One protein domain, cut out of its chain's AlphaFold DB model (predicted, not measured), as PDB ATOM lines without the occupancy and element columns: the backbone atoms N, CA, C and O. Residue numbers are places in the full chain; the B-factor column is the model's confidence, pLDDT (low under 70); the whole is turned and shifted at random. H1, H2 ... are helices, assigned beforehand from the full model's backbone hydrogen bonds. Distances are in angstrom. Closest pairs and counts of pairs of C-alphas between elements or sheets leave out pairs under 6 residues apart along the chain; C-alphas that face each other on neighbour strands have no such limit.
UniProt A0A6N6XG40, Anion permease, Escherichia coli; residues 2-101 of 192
ATOM      1  N   PRO A   2     116.860 143.006  78.406       85.75
ATOM      2  CA  PRO A   2     117.352 141.708  77.912       85.75
ATOM      3  C   PRO A   2     118.783 141.369  78.357       85.75
ATOM      4  O   PRO A   2     119.054 140.246  78.764       85.75
ATOM      5  N   ALA A   3     119.683 142.361  78.365       87.62
ATOM      6  CA  ALA A   3     121.071 142.180  78.795       87.62
ATOM      7  C   ALA A   3     121.201 141.763  80.272       87.62
ATOM      8  O   ALA A   3     122.014 140.906  80.590       87.62
ATOM      9  N   LEU A   4     120.375 142.322  81.167       92.75
ATOM     10  CA  LEU A   4     120.388 141.969  82.593       92.75
ATOM     11  C   LEU A   4     119.877 140.546  82.821       92.75
ATOM     12  O   LEU A   4     120.469 139.795  83.589       92.75
ATOM     13  N   VAL A   5     118.805 140.167  82.120       93.81
ATOM     14  CA  VAL A   5     118.283 138.796  82.168       93.81
ATOM     15  C   VAL A   5     119.346 137.820  81.659       93.81
ATOM     16  O   VAL A   5     119.647 136.849  82.342       93.81
ATOM     17  N   SER A   6     119.978 138.111  80.518       91.38
ATOM     18  CA  SER A   6     121.057 137.284  79.961       91.38
ATOM     19  C   SER A   6     122.258 137.167  80.908       91.38
ATOM     20  O   SER A   6     122.753 136.064  81.128       91.38
ATOM     21  N   LEU A   7     122.673 138.267  81.550       93.44
ATOM     22  CA  LEU A   7     123.786 138.284  82.508       93.44
ATOM     23  C   LEU A   7     123.564 137.328  83.690       93.44
ATOM     24  O   LEU A   7     124.520 136.738  84.183       93.44
ATOM     25  N   VAL A   8     122.317 137.169  84.135       95.00
ATOM     26  CA  VAL A   8     121.963 136.265  85.238       95.00
ATOM     27  C   VAL A   8     121.730 134.839  84.734       95.00
ATOM     28  O   VAL A   8     122.216 133.886  85.338       95.00
ATOM     29  N   VAL A   9     121.013 134.674  83.620       95.62
ATOM     30  CA  VAL A   9     120.593 133.363  83.099       95.62
ATOM     31  C   VAL A   9     121.749 132.592  82.460       95.62
ATOM     32  O   VAL A   9     121.888 131.396  82.720       95.62
ATOM     33  N   MET A  10     122.603 133.245  81.668       94.12
ATOM     34  CA  MET A  10     123.674 132.566  80.928       94.12
ATOM     35  C   MET A  10     124.665 131.819  81.835       94.12
ATOM     36  O   MET A  10     124.941 130.653  81.543       94.12
ATOM     37  N   PRO A  11     125.163 132.388  82.955       93.12
ATOM     38  CA  PRO A  11     126.020 131.648  83.879       93.12
ATOM     39  C   PRO A  11     125.352 130.396  84.457       93.12
ATOM     40  O   PRO A  11     126.003 129.361  84.560       93.12
ATOM     41  N   MET A  12     124.056 130.460  84.794       94.00
ATOM     42  CA  MET A  12     123.314 129.308  85.329       94.00
ATOM     43  C   MET A  12     123.179 128.194  84.287       94.00
ATOM     44  O   MET A  12     123.397 127.023  84.596       94.00
ATOM     45  N   VAL A  13     122.867 128.564  83.041       94.94
ATOM     46  CA  VAL A  13     122.763 127.619  81.922       94.94
ATOM     47  C   VAL A  13     124.114 126.963  81.631       94.94
ATOM     48  O   VAL A  13     124.175 125.742  81.500       94.94
ATOM     49  N   ILE A  14     125.203 127.740  81.580       94.25
ATOM     50  CA  ILE A  14     126.557 127.208  81.348       94.25
ATOM     51  C   ILE A  14     126.973 126.277  82.485       94.25
ATOM     52  O   ILE A  14     127.507 125.208  82.217       94.25
ATOM     53  N   TRP A  15     126.698 126.642  83.740       92.56
ATOM     54  CA  TRP A  15     127.036 125.800  84.888       92.56
ATOM     55  C   TRP A  15     126.311 124.450  84.854       92.56
ATOM     56  O   TRP A  15     126.881 123.437  85.251       92.56
ATOM     57  N   TRP A  16     125.073 124.424  84.354       94.12
ATOM     58  CA  TRP A  16     124.301 123.193  84.200       94.12
ATOM     59  C   TRP A  16     124.733 122.351  82.985       94.12
ATOM     60  O   TRP A  16     124.856 121.136  83.110       94.12
ATOM     61  N   LEU A  17     124.991 122.975  81.826       95.56
ATOM     62  CA  LEU A  17     125.393 122.274  80.593       95.56
ATOM     63  C   LEU A  17     126.853 121.802  80.610       95.56
ATOM     64  O   LEU A  17     127.162 120.721  80.115       95.56
ATOM     65  N   TYR A  18     127.748 122.622  81.159       92.69
ATOM     66  CA  TYR A  18     129.192 122.404  81.196       92.69
ATOM     67  C   TYR A  18     129.709 122.642  82.620       92.69
ATOM     68  O   TYR A  18     130.414 123.626  82.871       92.69
ATOM     69  N   PRO A  19     129.348 121.767  83.577       89.69
ATOM     70  CA  PRO A  19     129.775 121.926  84.956       89.69
ATOM     71  C   PRO A  19     131.309 121.955  85.030       89.69
ATOM     72  O   PRO A  19     131.978 121.124  84.407       89.69
ATOM     73  N   PRO A  20     131.897 122.908  85.777       89.88
ATOM     74  CA  PRO A  20     133.343 123.017  85.871       89.88
ATOM     75  C   PRO A  20     133.921 121.776  86.555       89.88
ATOM     76  O   PRO A  20     133.422 121.335  87.590       89.88
ATOM     77  N   ALA A  21     135.021 121.250  86.014       89.44
ATOM     78  CA  ALA A  21     135.696 120.076  86.569       89.44
ATOM     79  C   ALA A  21     136.191 120.295  88.014       89.44
ATOM     80  O   ALA A  21     136.272 119.352  88.797       89.44
ATOM     81  N   ILE A  22     136.503 121.544  88.378       86.19
ATOM     82  CA  ILE A  22     136.941 121.936  89.718       86.19
ATOM     83  C   ILE A  22     135.938 122.946  90.275       86.19
ATOM     84  O   ILE A  22     135.864 124.083  89.817       86.19
ATOM     85  N   THR A  23     135.177 122.532  91.286       84.06
ATOM     86  CA  THR A  23     134.165 123.374  91.953       84.06
ATOM     87  C   THR A  23     134.656 123.972  93.266       84.06
ATOM     88  O   THR A  23     134.069 124.927  93.772       84.06
ATOM     89  N   ARG A  24     135.726 123.417  93.846       84.94
ATOM     90  CA  ARG A  24     136.296 123.876  95.114       84.94
ATOM     91  C   ARG A  24     137.812 123.898  95.048       84.94
ATOM     92  O   ARG A  24     138.443 122.865  94.853       84.94
ATOM     93  N   THR A  25     138.376 125.067  95.328       87.38
ATOM     94  CA  THR A  25     139.821 125.265  95.478       87.38
ATOM     95  C   THR A  25     140.082 125.905  96.846       87.38
ATOM     96  O   THR A  25     140.284 127.116  96.929       87.38
ATOM     97  N   PRO A  26     140.025 125.128  97.948       84.38
ATOM     98  CA  PRO A  26     140.023 125.663  99.317       84.38
ATOM     99  C   PRO A  26     141.282 126.477  99.651       84.38
ATOM    100  O   PRO A  26     141.208 127.460 100.380       84.38
ATOM    101  N   ASN A  27     142.421 126.125  99.050       90.19
ATOM    102  CA  ASN A  27     143.696 126.811  99.264       90.19
ATOM    103  C   ASN A  27     143.943 127.964  98.274       90.19
ATOM    104  O   ASN A  27     145.037 128.524  98.272       90.19
ATOM    105  N   ALA A  28     142.970 128.339  97.430       90.38
ATOM    106  CA  ALA A  28     143.158 129.385  96.417       90.38
ATOM    107  C   ALA A  28     143.630 130.734  96.994       90.38
ATOM    108  O   ALA A  28     144.570 131.297  96.431       90.38
ATOM    109  N   PRO A  29     143.082 131.247  98.119       90.69
ATOM    110  CA  PRO A  29     143.545 132.518  98.675       90.69
ATOM    111  C   PRO A  29     144.994 132.450  99.167       90.69
ATOM    112  O   PRO A  29     145.769 133.381  98.955       90.69
ATOM    113  N   GLN A  30     145.373 131.340  99.808       93.19
ATOM    114  CA  GLN A  30     146.732 131.138 100.309       93.19
ATOM    115  C   GLN A  30     147.724 130.974  99.153       93.19
ATOM    116  O   GLN A  30     148.775 131.609  99.153       93.19
ATOM    117  N   PHE A  31     147.361 130.185  98.143       91.31
ATOM    118  CA  PHE A  31     148.150 129.997  96.931       91.31
ATOM    119  C   PHE A  31     148.357 131.315  96.170       91.31
ATOM    120  O   PHE A  31     149.476 131.619  95.762       91.31
ATOM    121  N   ALA A  32     147.308 132.132  96.029       93.38
ATOM    122  CA  ALA A  32     147.398 133.438  95.382       93.38
ATOM    123  C   ALA A  32     148.357 134.385  96.123       93.38
ATOM    124  O   ALA A  32     149.183 135.027  95.481       93.38
ATOM    125  N   ARG A  33     148.301 134.427  97.464       93.31
ATOM    126  CA  ARG A  33     149.236 135.227  98.280       93.31
ATOM    127  C   ARG A  33     150.678 134.761  98.123       93.31
ATOM    128  O   ARG A  33     151.534 135.575  97.820       93.31
ATOM    129  N   GLN A  34     150.928 133.455  98.217       94.69
ATOM    130  CA  GLN A  34     152.270 132.894  98.024       94.69
ATOM    131  C   GLN A  34     152.844 133.219  96.639       94.69
ATOM    132  O   GLN A  34     154.028 133.522  96.514       94.69
ATOM    133  N   LYS A  35     152.015 133.162  95.588       93.75
ATOM    134  CA  LYS A  35     152.433 133.545  94.234       93.75
ATOM    135  C   LYS A  35     152.692 135.043  94.111       93.75
ATOM    136  O   LYS A  35     153.659 135.408  93.456       93.75
ATOM    137  N   LEU A  36     151.882 135.887  94.748       93.62
ATOM    138  CA  LEU A  36     152.089 137.334  94.764       93.62
ATOM    139  C   LEU A  36     153.391 137.709  95.486       93.62
ATOM    140  O   LEU A  36     154.185 138.476  94.948       93.62
ATOM    141  N   ASP A  37     153.647 137.106  96.647       94.19
ATOM    142  CA  ASP A  37     154.882 137.313  97.409       94.19
ATOM    143  C   ASP A  37     156.115 136.865  96.606       94.19
ATOM    144  O   ASP A  37     157.150 137.529  96.632       94.19
ATOM    145  N   ALA A  38     155.997 135.771  95.841       94.62
ATOM    146  CA  ALA A  38     157.066 135.269  94.979       94.62
ATOM    147  C   ALA A  38     157.342 136.149  93.744       94.62
ATOM    148  O   ALA A  38     158.464 136.132  93.241       94.62
ATOM    149  N   LEU A  39     156.346 136.891  93.242       93.44
ATOM    150  CA  LEU A  39     156.524 137.851  92.141       93.44
ATOM    151  C   LEU A  39     157.261 139.116  92.605       93.44
ATOM    152  O   LEU A  39     158.023 139.699  91.836       93.44
ATOM    153  N   GLY A  40     157.075 139.513  93.867       92.88
ATOM    154  CA  GLY A  40     157.722 140.687  94.444       92.88
ATOM    155  C   GLY A  40     157.095 142.018  93.992       92.88
ATOM    156  O   GLY A  40     155.947 142.059  93.546       92.88
ATOM    157  N   PRO A  41     157.802 143.149  94.175       93.75
ATOM    158  CA  PRO A  41     157.278 144.467  93.829       93.75
ATOM    159  C   PRO A  41     157.190 144.673  92.312       93.75
ATOM    160  O   PRO A  41     158.039 144.200  91.562       93.75
ATOM    161  N   LEU A  42     156.213 145.478  91.879       94.31
ATOM    162  CA  LEU A  42     156.019 145.804  90.463       94.31
ATOM    163  C   LEU A  42     157.260 146.460  89.848       94.31
ATOM    164  O   LEU A  42     157.713 147.532  90.286       94.31
ATOM    165  N   SER A  43     157.737 145.843  88.776       95.56
ATOM    166  CA  SER A  43     158.790 146.351  87.910       95.56
ATOM    167  C   SER A  43     158.358 147.627  87.181       95.56
ATOM    168  O   SER A  43     157.178 147.979  87.089       95.56
ATOM    169  N   LEU A  44     159.338 148.357  86.644       94.56
ATOM    170  CA  LEU A  44     159.075 149.553  85.845       94.56
ATOM    171  C   LEU A  44     158.257 149.212  84.589       94.56
ATOM    172  O   LEU A  44     157.313 149.933  84.277       94.56
ATOM    173  N   ALA A  45     158.567 148.095  83.924       95.50
ATOM    174  CA  ALA A  45     157.831 147.635  82.748       95.50
ATOM    175  C   ALA A  45     156.348 147.387  83.071       95.50
ATOM    176  O   ALA A  45     155.483 147.927  82.388       95.50
ATOM    177  N   GLU A  46     156.043 146.684  84.167       95.88
ATOM    178  CA  GLU A  46     154.658 146.431  84.596       95.88
ATOM    179  C   GLU A  46     153.902 147.719  84.937       95.88
ATOM    180  O   GLU A  46     152.722 147.851  84.610       95.88
ATOM    181  N   LYS A  47     154.573 148.705  85.549       97.00
ATOM    182  CA  LYS A  47     153.971 150.019  85.830       97.00
ATOM    183  C   LYS A  47     153.629 150.778  84.550       97.00
ATOM    184  O   LYS A  47     152.558 151.377  84.479       97.00
ATOM    185  N   ILE A  48     154.506 150.741  83.543       97.19
ATOM    186  CA  ILE A  48     154.234 151.351  82.235       97.19
ATOM    187  C   ILE A  48     153.069 150.633  81.552       97.19
ATOM    188  O   ILE A  48     152.141 151.298  81.091       97.19
ATOM    189  N   THR A  49     153.059 149.299  81.540       97.00
ATOM    190  CA  THR A  49     151.944 148.518  80.983       97.00
ATOM    191  C   THR A  49     150.623 148.857  81.667       97.00
ATOM    192  O   THR A  49     149.621 149.072  80.984       97.00
ATOM    193  N   LEU A  50     150.613 148.970  82.998       97.62
ATOM    194  CA  LEU A  50     149.426 149.354  83.759       97.62
ATOM    195  C   LEU A  50     148.953 150.772  83.406       97.62
ATOM    196  O   LEU A  50     147.756 150.989  83.217       97.62
ATOM    197  N   ALA A  51     149.874 151.728  83.272       97.75
ATOM    198  CA  ALA A  51     149.544 153.092  82.869       97.75
ATOM    199  C   ALA A  51     148.936 153.140  81.457       97.75
ATOM    200  O   ALA A  51     147.918 153.803  81.251       97.75
ATOM    201  N   VAL A  52     149.505 152.394  80.502       97.69
ATOM    202  CA  VAL A  52     148.954 152.268  79.142       97.69
ATOM    203  C   VAL A  52     147.578 151.606  79.167       97.69
ATOM    204  O   VAL A  52     146.670 152.069  78.483       97.69
ATOM    205  N   PHE A  53     147.384 150.566  79.978       97.19
ATOM    206  CA  PHE A  53     146.086 149.913  80.121       97.19
ATOM    207  C   PHE A  53     145.007 150.881  80.633       97.19
ATOM    208  O   PHE A  53     143.930 150.970  80.044       97.19
ATOM    209  N   ILE A  54     145.310 151.665  81.673       97.75
ATOM    210  CA  ILE A  54     144.394 152.689  82.197       97.75
ATOM    211  C   ILE A  54     144.110 153.760  81.135       97.75
ATOM    212  O   ILE A  54     142.956 154.142  80.946       97.75
ATOM    213  N   LEU A  55     145.135 154.210  80.402       96.88
ATOM    214  CA  LEU A  55     144.968 155.150  79.293       96.88
ATOM    215  C   LEU A  55     143.998 154.602  78.237       96.88
ATOM    216  O   LEU A  55     143.074 155.310  77.841       96.88
ATOM    217  N   LEU A  56     144.168 153.347  77.811       96.94
ATOM    218  CA  LEU A  56     143.283 152.701  76.838       96.94
ATOM    219  C   LEU A  56     141.838 152.629  77.338       96.94
ATOM    220  O   LEU A  56     140.926 152.951  76.578       96.94
ATOM    221  N   LEU A  57     141.623 152.284  78.612       96.44
ATOM    222  CA  LEU A  57     140.286 152.289  79.212       96.44
ATOM    223  C   LEU A  57     139.656 153.686  79.194       96.44
ATOM    224  O   LEU A  57     138.486 153.809  78.844       96.44
ATOM    225  N   CYS A  58     140.417 154.737  79.504       95.38
ATOM    226  CA  CYS A  58     139.927 156.117  79.434       95.38
ATOM    227  C   CYS A  58     139.563 156.533  78.002       95.38
ATOM    228  O   CYS A  58     138.525 157.165  77.790       95.38
ATOM    229  N   LEU A  59     140.393 156.167  77.018       94.62
ATOM    230  CA  LEU A  59     140.128 156.444  75.604       94.62
ATOM    231  C   LEU A  59     138.876 155.702  75.114       94.62
ATOM    232  O   LEU A  59     138.015 156.318  74.489       94.62
ATOM    233  N   TRP A  60     138.734 154.414  75.436       94.44
ATOM    234  CA  TRP A  60     137.580 153.600  75.033       94.44
ATOM    235  C   TRP A  60     136.288 153.961  75.760       94.44
ATOM    236  O   TRP A  60     135.224 153.932  75.147       94.44
ATOM    237  N   ALA A  61     136.363 154.345  77.033       93.25
ATOM    238  CA  ALA A  61     135.212 154.855  77.773       93.25
ATOM    239  C   ALA A  61     134.764 156.244  77.278       93.25
ATOM    240  O   ALA A  61     133.738 156.752  77.727       93.25
ATOM    241  N   GLY A  62     135.516 156.871  76.364       92.12
ATOM    242  CA  GLY A  62     135.188 158.182  75.817       92.12
ATOM    243  C   GLY A  62     135.385 159.319  76.818       92.12
ATOM    244  O   GLY A  62     134.815 160.390  76.629       92.12
ATOM    245  N   VAL A  63     136.206 159.122  77.857       92.31
ATOM    246  CA  VAL A  63     136.492 160.145  78.877       92.31
ATOM    247  C   VAL A  63     136.957 161.471  78.253       92.31
ATOM    248  O   VAL A  63     136.433 162.511  78.653       92.31
ATOM    249  N   PRO A  64     137.843 161.496  77.231       89.56
ATOM    250  CA  PRO A  64     138.204 162.748  76.561       89.56
ATOM    251  C   PRO A  64     137.003 163.446  75.913       89.56
ATOM    252  O   PRO A  64     136.844 164.656  76.053       89.56
ATOM    253  N   ALA A  65     136.118 162.688  75.261       90.88
ATOM    254  CA  ALA A  65     134.923 163.237  74.627       90.88
ATOM    255  C   ALA A  65     133.910 163.780  75.652       90.88
ATOM    256  O   ALA A  65     133.248 164.781  75.387       90.88
ATOM    257  N   MET A  66     133.815 163.158  76.833       90.56
ATOM    258  CA  MET A  66     132.967 163.635  77.932       90.56
ATOM    259  C   MET A  66     133.469 164.953  78.533       90.56
ATOM    260  O   MET A  66     132.659 165.792  78.919       90.56
ATOM    261  N   LEU A  67     134.789 165.142  78.616       90.81
ATOM    262  CA  LEU A  67     135.397 166.322  79.241       90.81
ATOM    263  C   LEU A  67     135.585 167.495  78.269       90.81
ATOM    264  O   LEU A  67     135.469 168.648  78.676       90.81
ATOM    265  N   MET A  68     135.899 167.215  77.004       88.38
ATOM    266  CA  MET A  68     136.338 168.216  76.019       88.38
ATOM    267  C   MET A  68     135.403 168.326  74.803       88.38
ATOM    268  O   MET A  68     135.661 169.108  73.887       88.38
ATOM    269  N   GLY A  69     134.303 167.567  74.791       88.56
ATOM    270  CA  GLY A  69     133.313 167.546  73.716       88.56
ATOM    271  C   GLY A  69     133.574 166.469  72.659       88.56
ATOM    272  O   GLY A  69     134.654 165.890  72.566       88.56
ATOM    273  N   SER A  70     132.565 166.208  71.823       86.25
ATOM    274  CA  SER A  70     132.553 165.098  70.851       86.25
ATOM    275  C   SER A  70     133.703 165.115  69.841       86.25
ATOM    276  O   SER A  70     134.085 164.058  69.349       86.25
ATOM    277  N   ALA A  71     134.307 166.276  69.574       87.06
ATOM    278  CA  ALA A  71     135.487 166.400  68.717       87.06
ATOM    279  C   ALA A  71     136.708 165.612  69.238       87.06
ATOM    280  O   ALA A  71     137.595 165.277  68.458       87.06
ATOM    281  N   TRP A  72     136.743 165.285  70.534       86.62
ATOM    282  CA  TRP A  72     137.807 164.505  71.174       86.62
ATOM    283  C   TRP A  72     137.502 163.003  71.250       86.62
ATOM    284  O   TRP A  72     138.175 162.265  71.970       86.62
ATOM    285  N   SER A  73     136.490 162.519  70.524       89.75
ATOM    286  CA  SER A  73     136.237 161.082  70.423       89.75
ATOM    287  C   SER A  73     137.394 160.383  69.712       89.75
ATOM    288  O   SER A  73     137.763 160.762  68.599       89.75
ATOM    289  N   VAL A  74     137.935 159.332  70.325       92.56
ATOM    290  CA  VAL A  74     139.019 158.538  69.742       92.56
ATOM    291  C   VAL A  74     138.457 157.212  69.247       92.56
ATOM    292  O   VAL A  74     137.796 156.489  69.991       92.56
ATOM    293  N   ASN A  75     138.723 156.878  67.982       93.94
ATOM    294  CA  ASN A  75     138.344 155.582  67.433       93.94
ATOM    295  C   ASN A  75     139.061 154.447  68.203       93.94
ATOM    296  O   ASN A  75     140.265 154.561  68.451       93.94
ATOM    297  N   PRO A  76     138.382 153.334  68.546       92.50
ATOM    298  CA  PRO A  76     138.986 152.245  69.315       92.50
ATOM    299  C   PRO A  76     140.263 151.657  68.704       92.50
ATOM    300  O   PRO A  76     141.188 151.328  69.450       92.50
ATOM    301  N   THR A  77     140.346 151.574  67.372       93.38
ATOM    302  CA  THR A  77     141.540 151.110  66.649       93.38
ATOM    303  C   THR A  77     142.695 152.088  66.828       93.38
ATOM    304  O   THR A  77     143.816 151.677  67.117       93.38
ATOM    305  N   SER A  78     142.427 153.392  66.720       94.75
ATOM    306  CA  SER A  78     143.431 154.431  66.972       94.75
ATOM    307  C   SER A  78     143.919 154.403  68.419       94.75
ATOM    308  O   SER A  78     145.120 154.492  68.646       94.75
ATOM    309  N   ALA A  79     143.021 154.219  69.393       96.06
ATOM    310  CA  ALA A  79     143.399 154.070  70.797       96.06
ATOM    311  C   ALA A  79     144.347 152.874  70.997       96.06
ATOM    312  O   ALA A  79     145.409 153.037  71.594       96.06
ATOM    313  N   ALA A  80     144.019 151.708  70.430       95.56
ATOM    314  CA  ALA A  80     144.877 150.525  70.494       95.56
ATOM    315  C   ALA A  80     146.271 150.775  69.883       95.56
ATOM    316  O   ALA A  80     147.277 150.391  70.483       95.56
ATOM    317  N   LEU A  81     146.345 151.466  68.738       96.25
ATOM    318  CA  LEU A  81     147.614 151.846  68.109       96.25
ATOM    319  C   LEU A  81     148.421 152.823  68.971       96.25
ATOM    320  O   LEU A  81     149.623 152.632  69.109       96.25
ATOM    321  N   ILE A  82     147.778 153.810  69.605       96.88
ATOM    322  CA  ILE A  82     148.438 154.720  70.556       96.88
ATOM    323  C   ILE A  82     149.069 153.920  71.701       96.88
ATOM    324  O   ILE A  82     150.246 154.112  72.008       96.88
ATOM    325  N   GLY A  83     148.319 152.993  72.305       96.75
ATOM    326  CA  GLY A  83     148.838 152.137  73.374       96.75
ATOM    327  C   GLY A  83     150.028 151.289  72.917       96.75
ATOM    328  O   GLY A  83     151.056 151.258  73.594       96.75
ATOM    329  N   LEU A  84     149.927 150.667  71.739       96.25
ATOM    330  CA  LEU A  84     151.013 149.885  71.145       96.25
ATOM    331  C   LEU A  84     152.265 150.737  70.887       96.25
ATOM    332  O   LEU A  84     153.372 150.321  71.229       96.25
ATOM    333  N   SER A  85     152.099 151.940  70.333       96.81
ATOM    334  CA  SER A  85     153.201 152.874  70.095       96.81
ATOM    335  C   SER A  85     153.894 153.275  71.395       96.81
ATOM    336  O   SER A  85     155.121 153.295  71.438       96.81
ATOM    337  N   ILE A  86     153.141 153.550  72.465       97.19
ATOM    338  CA  ILE A  86     153.725 153.887  73.773       97.19
ATOM    339  C   ILE A  86     154.535 152.709  74.324       97.19
ATOM    340  O   ILE A  86     155.657 152.915  74.780       97.19
ATOM    341  N   LEU A  87     154.011 151.481  74.250       97.19
ATOM    342  CA  LEU A  87     154.716 150.287  74.737       97.19
ATOM    343  C   LEU A  87     156.013 150.010  73.966       97.19
ATOM    344  O   LEU A  87     157.011 149.628  74.579       97.19
ATOM    345  N   LEU A  88     156.011 150.242  72.649       96.69
ATOM    346  CA  LEU A  88     157.202 150.140  71.802       96.69
ATOM    347  C   LEU A  88     158.230 151.231  72.125       96.69
ATOM    348  O   LEU A  88     159.406 150.933  72.318       96.69
ATOM    349  N   MET A  89     157.800 152.494  72.226       96.81
ATOM    350  CA  MET A  89     158.695 153.614  72.553       96.81
ATOM    351  C   MET A  89     159.294 153.490  73.957       96.81
ATOM    352  O   MET A  89     160.443 153.862  74.172       96.81
ATOM    353  N   ALA A  90     158.529 152.951  74.908       95.44
ATOM    354  CA  ALA A  90     158.992 152.689  76.266       95.44
ATOM    355  C   ALA A  90     159.918 151.462  76.377       95.44
ATOM    356  O   ALA A  90     160.439 151.200  77.461       95.44
ATOM    357  N   GLY A  91     160.102 150.693  75.295       94.50
ATOM    358  CA  GLY A  91     160.915 149.475  75.281       94.50
ATOM    359  C   GLY A  91     160.321 148.313  76.084       94.50
ATOM    360  O   GLY A  91     161.032 147.360  76.387       94.50
ATOM    361  N   VAL A  92     159.036 148.390  76.446       95.88
ATOM    362  CA  VAL A  92     158.322 147.317  77.161       95.88
ATOM    363  C   VAL A  92     158.002 146.161  76.217       95.88
ATOM    364  O   VAL A  92     158.019 145.004  76.629       95.88
ATOM    365  N   LEU A  93     157.721 146.479  74.953       95.19
ATOM    366  CA  LEU A  93     157.618 145.514  73.864       95.19
ATOM    367  C   LEU A  93     158.710 145.798  72.840       95.19
ATOM    368  O   LEU A  93     158.961 146.956  72.503       95.19
ATOM    369  N   SER A  94     159.324 144.745  72.312       95.56
ATOM    370  CA  SER A  94     160.169 144.837  71.125       95.56
ATOM    371  C   SER A  94     159.347 144.609  69.855       95.56
ATOM    372  O   SER A  94     158.260 144.026  69.874       95.56
ATOM    373  N   TRP A  95     159.879 145.043  68.713       94.50
ATOM    374  CA  TRP A  95     159.267 144.746  67.415       94.50
ATOM    375  C   TRP A  95     159.181 143.234  67.150       94.50
ATOM    376  O   TRP A  95     158.178 142.739  66.635       94.50
ATOM    377  N   ASP A  96     160.199 142.488  67.581       95.44
ATOM    378  CA  ASP A  96     160.231 141.031  67.481       95.44
ATOM    379  C   ASP A  96     159.101 140.363  68.272       95.44
ATOM    380  O   ASP A  96     158.557 139.357  67.813       95.44
ATOM    381  N   ASP A  97     158.714 140.913  69.428       93.62
ATOM    382  CA  ASP A  97     157.597 140.385  70.222       93.62
ATOM    383  C   ASP A  97     156.270 140.498  69.459       93.62
ATOM    384  O   ASP A  97     155.448 139.578  69.489       93.62
ATOM    385  N   ILE A  98     156.082 141.586  68.705       92.94
ATOM    386  CA  ILE A  98     154.901 141.792  67.852       92.94
ATOM    387  C   ILE A  98     154.901 140.800  66.687       92.94
ATOM    388  O   ILE A  98     153.876 140.174  66.400       92.94
ATOM    389  N   LEU A  99     156.040 140.619  66.016       93.00
ATOM    390  CA  LEU A  99     156.150 139.679  64.895       93.00
ATOM    391  C   LEU A  99     155.917 138.228  65.334       93.00
ATOM    392  O   LEU A  99     155.279 137.456  64.619       93.00
ATOM    393  N   LYS A 100     156.382 137.860  66.531       95.06
ATOM    394  CA  LYS A 100     156.206 136.513  67.095       95.06
ATOM    395  C   LYS A 100     154.788 136.254  67.615       95.06
ATOM    396  O   LYS A 100     154.454 135.101  67.894       95.06
ATOM    397  N   CYS A 101     153.929 137.272  67.699       92.44
ATOM    398  CA  CYS A 101     152.535 137.142  68.125       92.44
ATOM    399  C   CYS A 101     151.653 136.514  67.028       92.44
ATOM    400  O   CYS A 101     150.758 137.146  66.462       92.44
TER     401      CYS A 101
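Overview. This is residues 2 to 101 of the 192 residues of the protein "Anion permease" of Escherichia coli (UniProt A0A6N6XG40). Helices H3 and H5 run side by side as a core pair, with short H4 at one end and H6 near the other; residues 2 to 43, holding H1 and H2, swing away as a free arm. The 100 printed residues have six named helices, H1 to H6 in order, and no named strand: all helix. The whole is extended, with radius of gyration of the C-alphas 19.9 A and spans of 46 by 43 by 29 A.

Along the chain. H3, residues 44 to 60, is 24.4 A long from C-alpha 44 at (159.075, 149.553, 85.845). H5 is residues 76 to 89, 20.0 A; H4, 63 to 68; H6, 95 to 100; H2, 28 to 39. H1, residues 2 to 17, 21.2 A, begins at (117.352, 141.708, 77.912) and has a kink of 33 degrees near residue 9.

Arrangement. H3 and H5 touch, closest C-alphas Val 52 and Gly 83, 5.8 A, at a shallow tilt of 17 degrees, opposite ways. H4 is close but not clearly touching H3, closest C-alphas Pro 64 and Cys 58, 7.4 A. H1 and H2 are apart. Every O i to N i+4 pair is within hydrogen-bond range in H2 to H6; in H1, 10 of 12.

Size, cuts and confidence. The farthest C-alphas, Pro 26 and Ala 71, are 51.2 A apart. The printed part has no cut and no long link; no printed residue is under 70 in pLDDT.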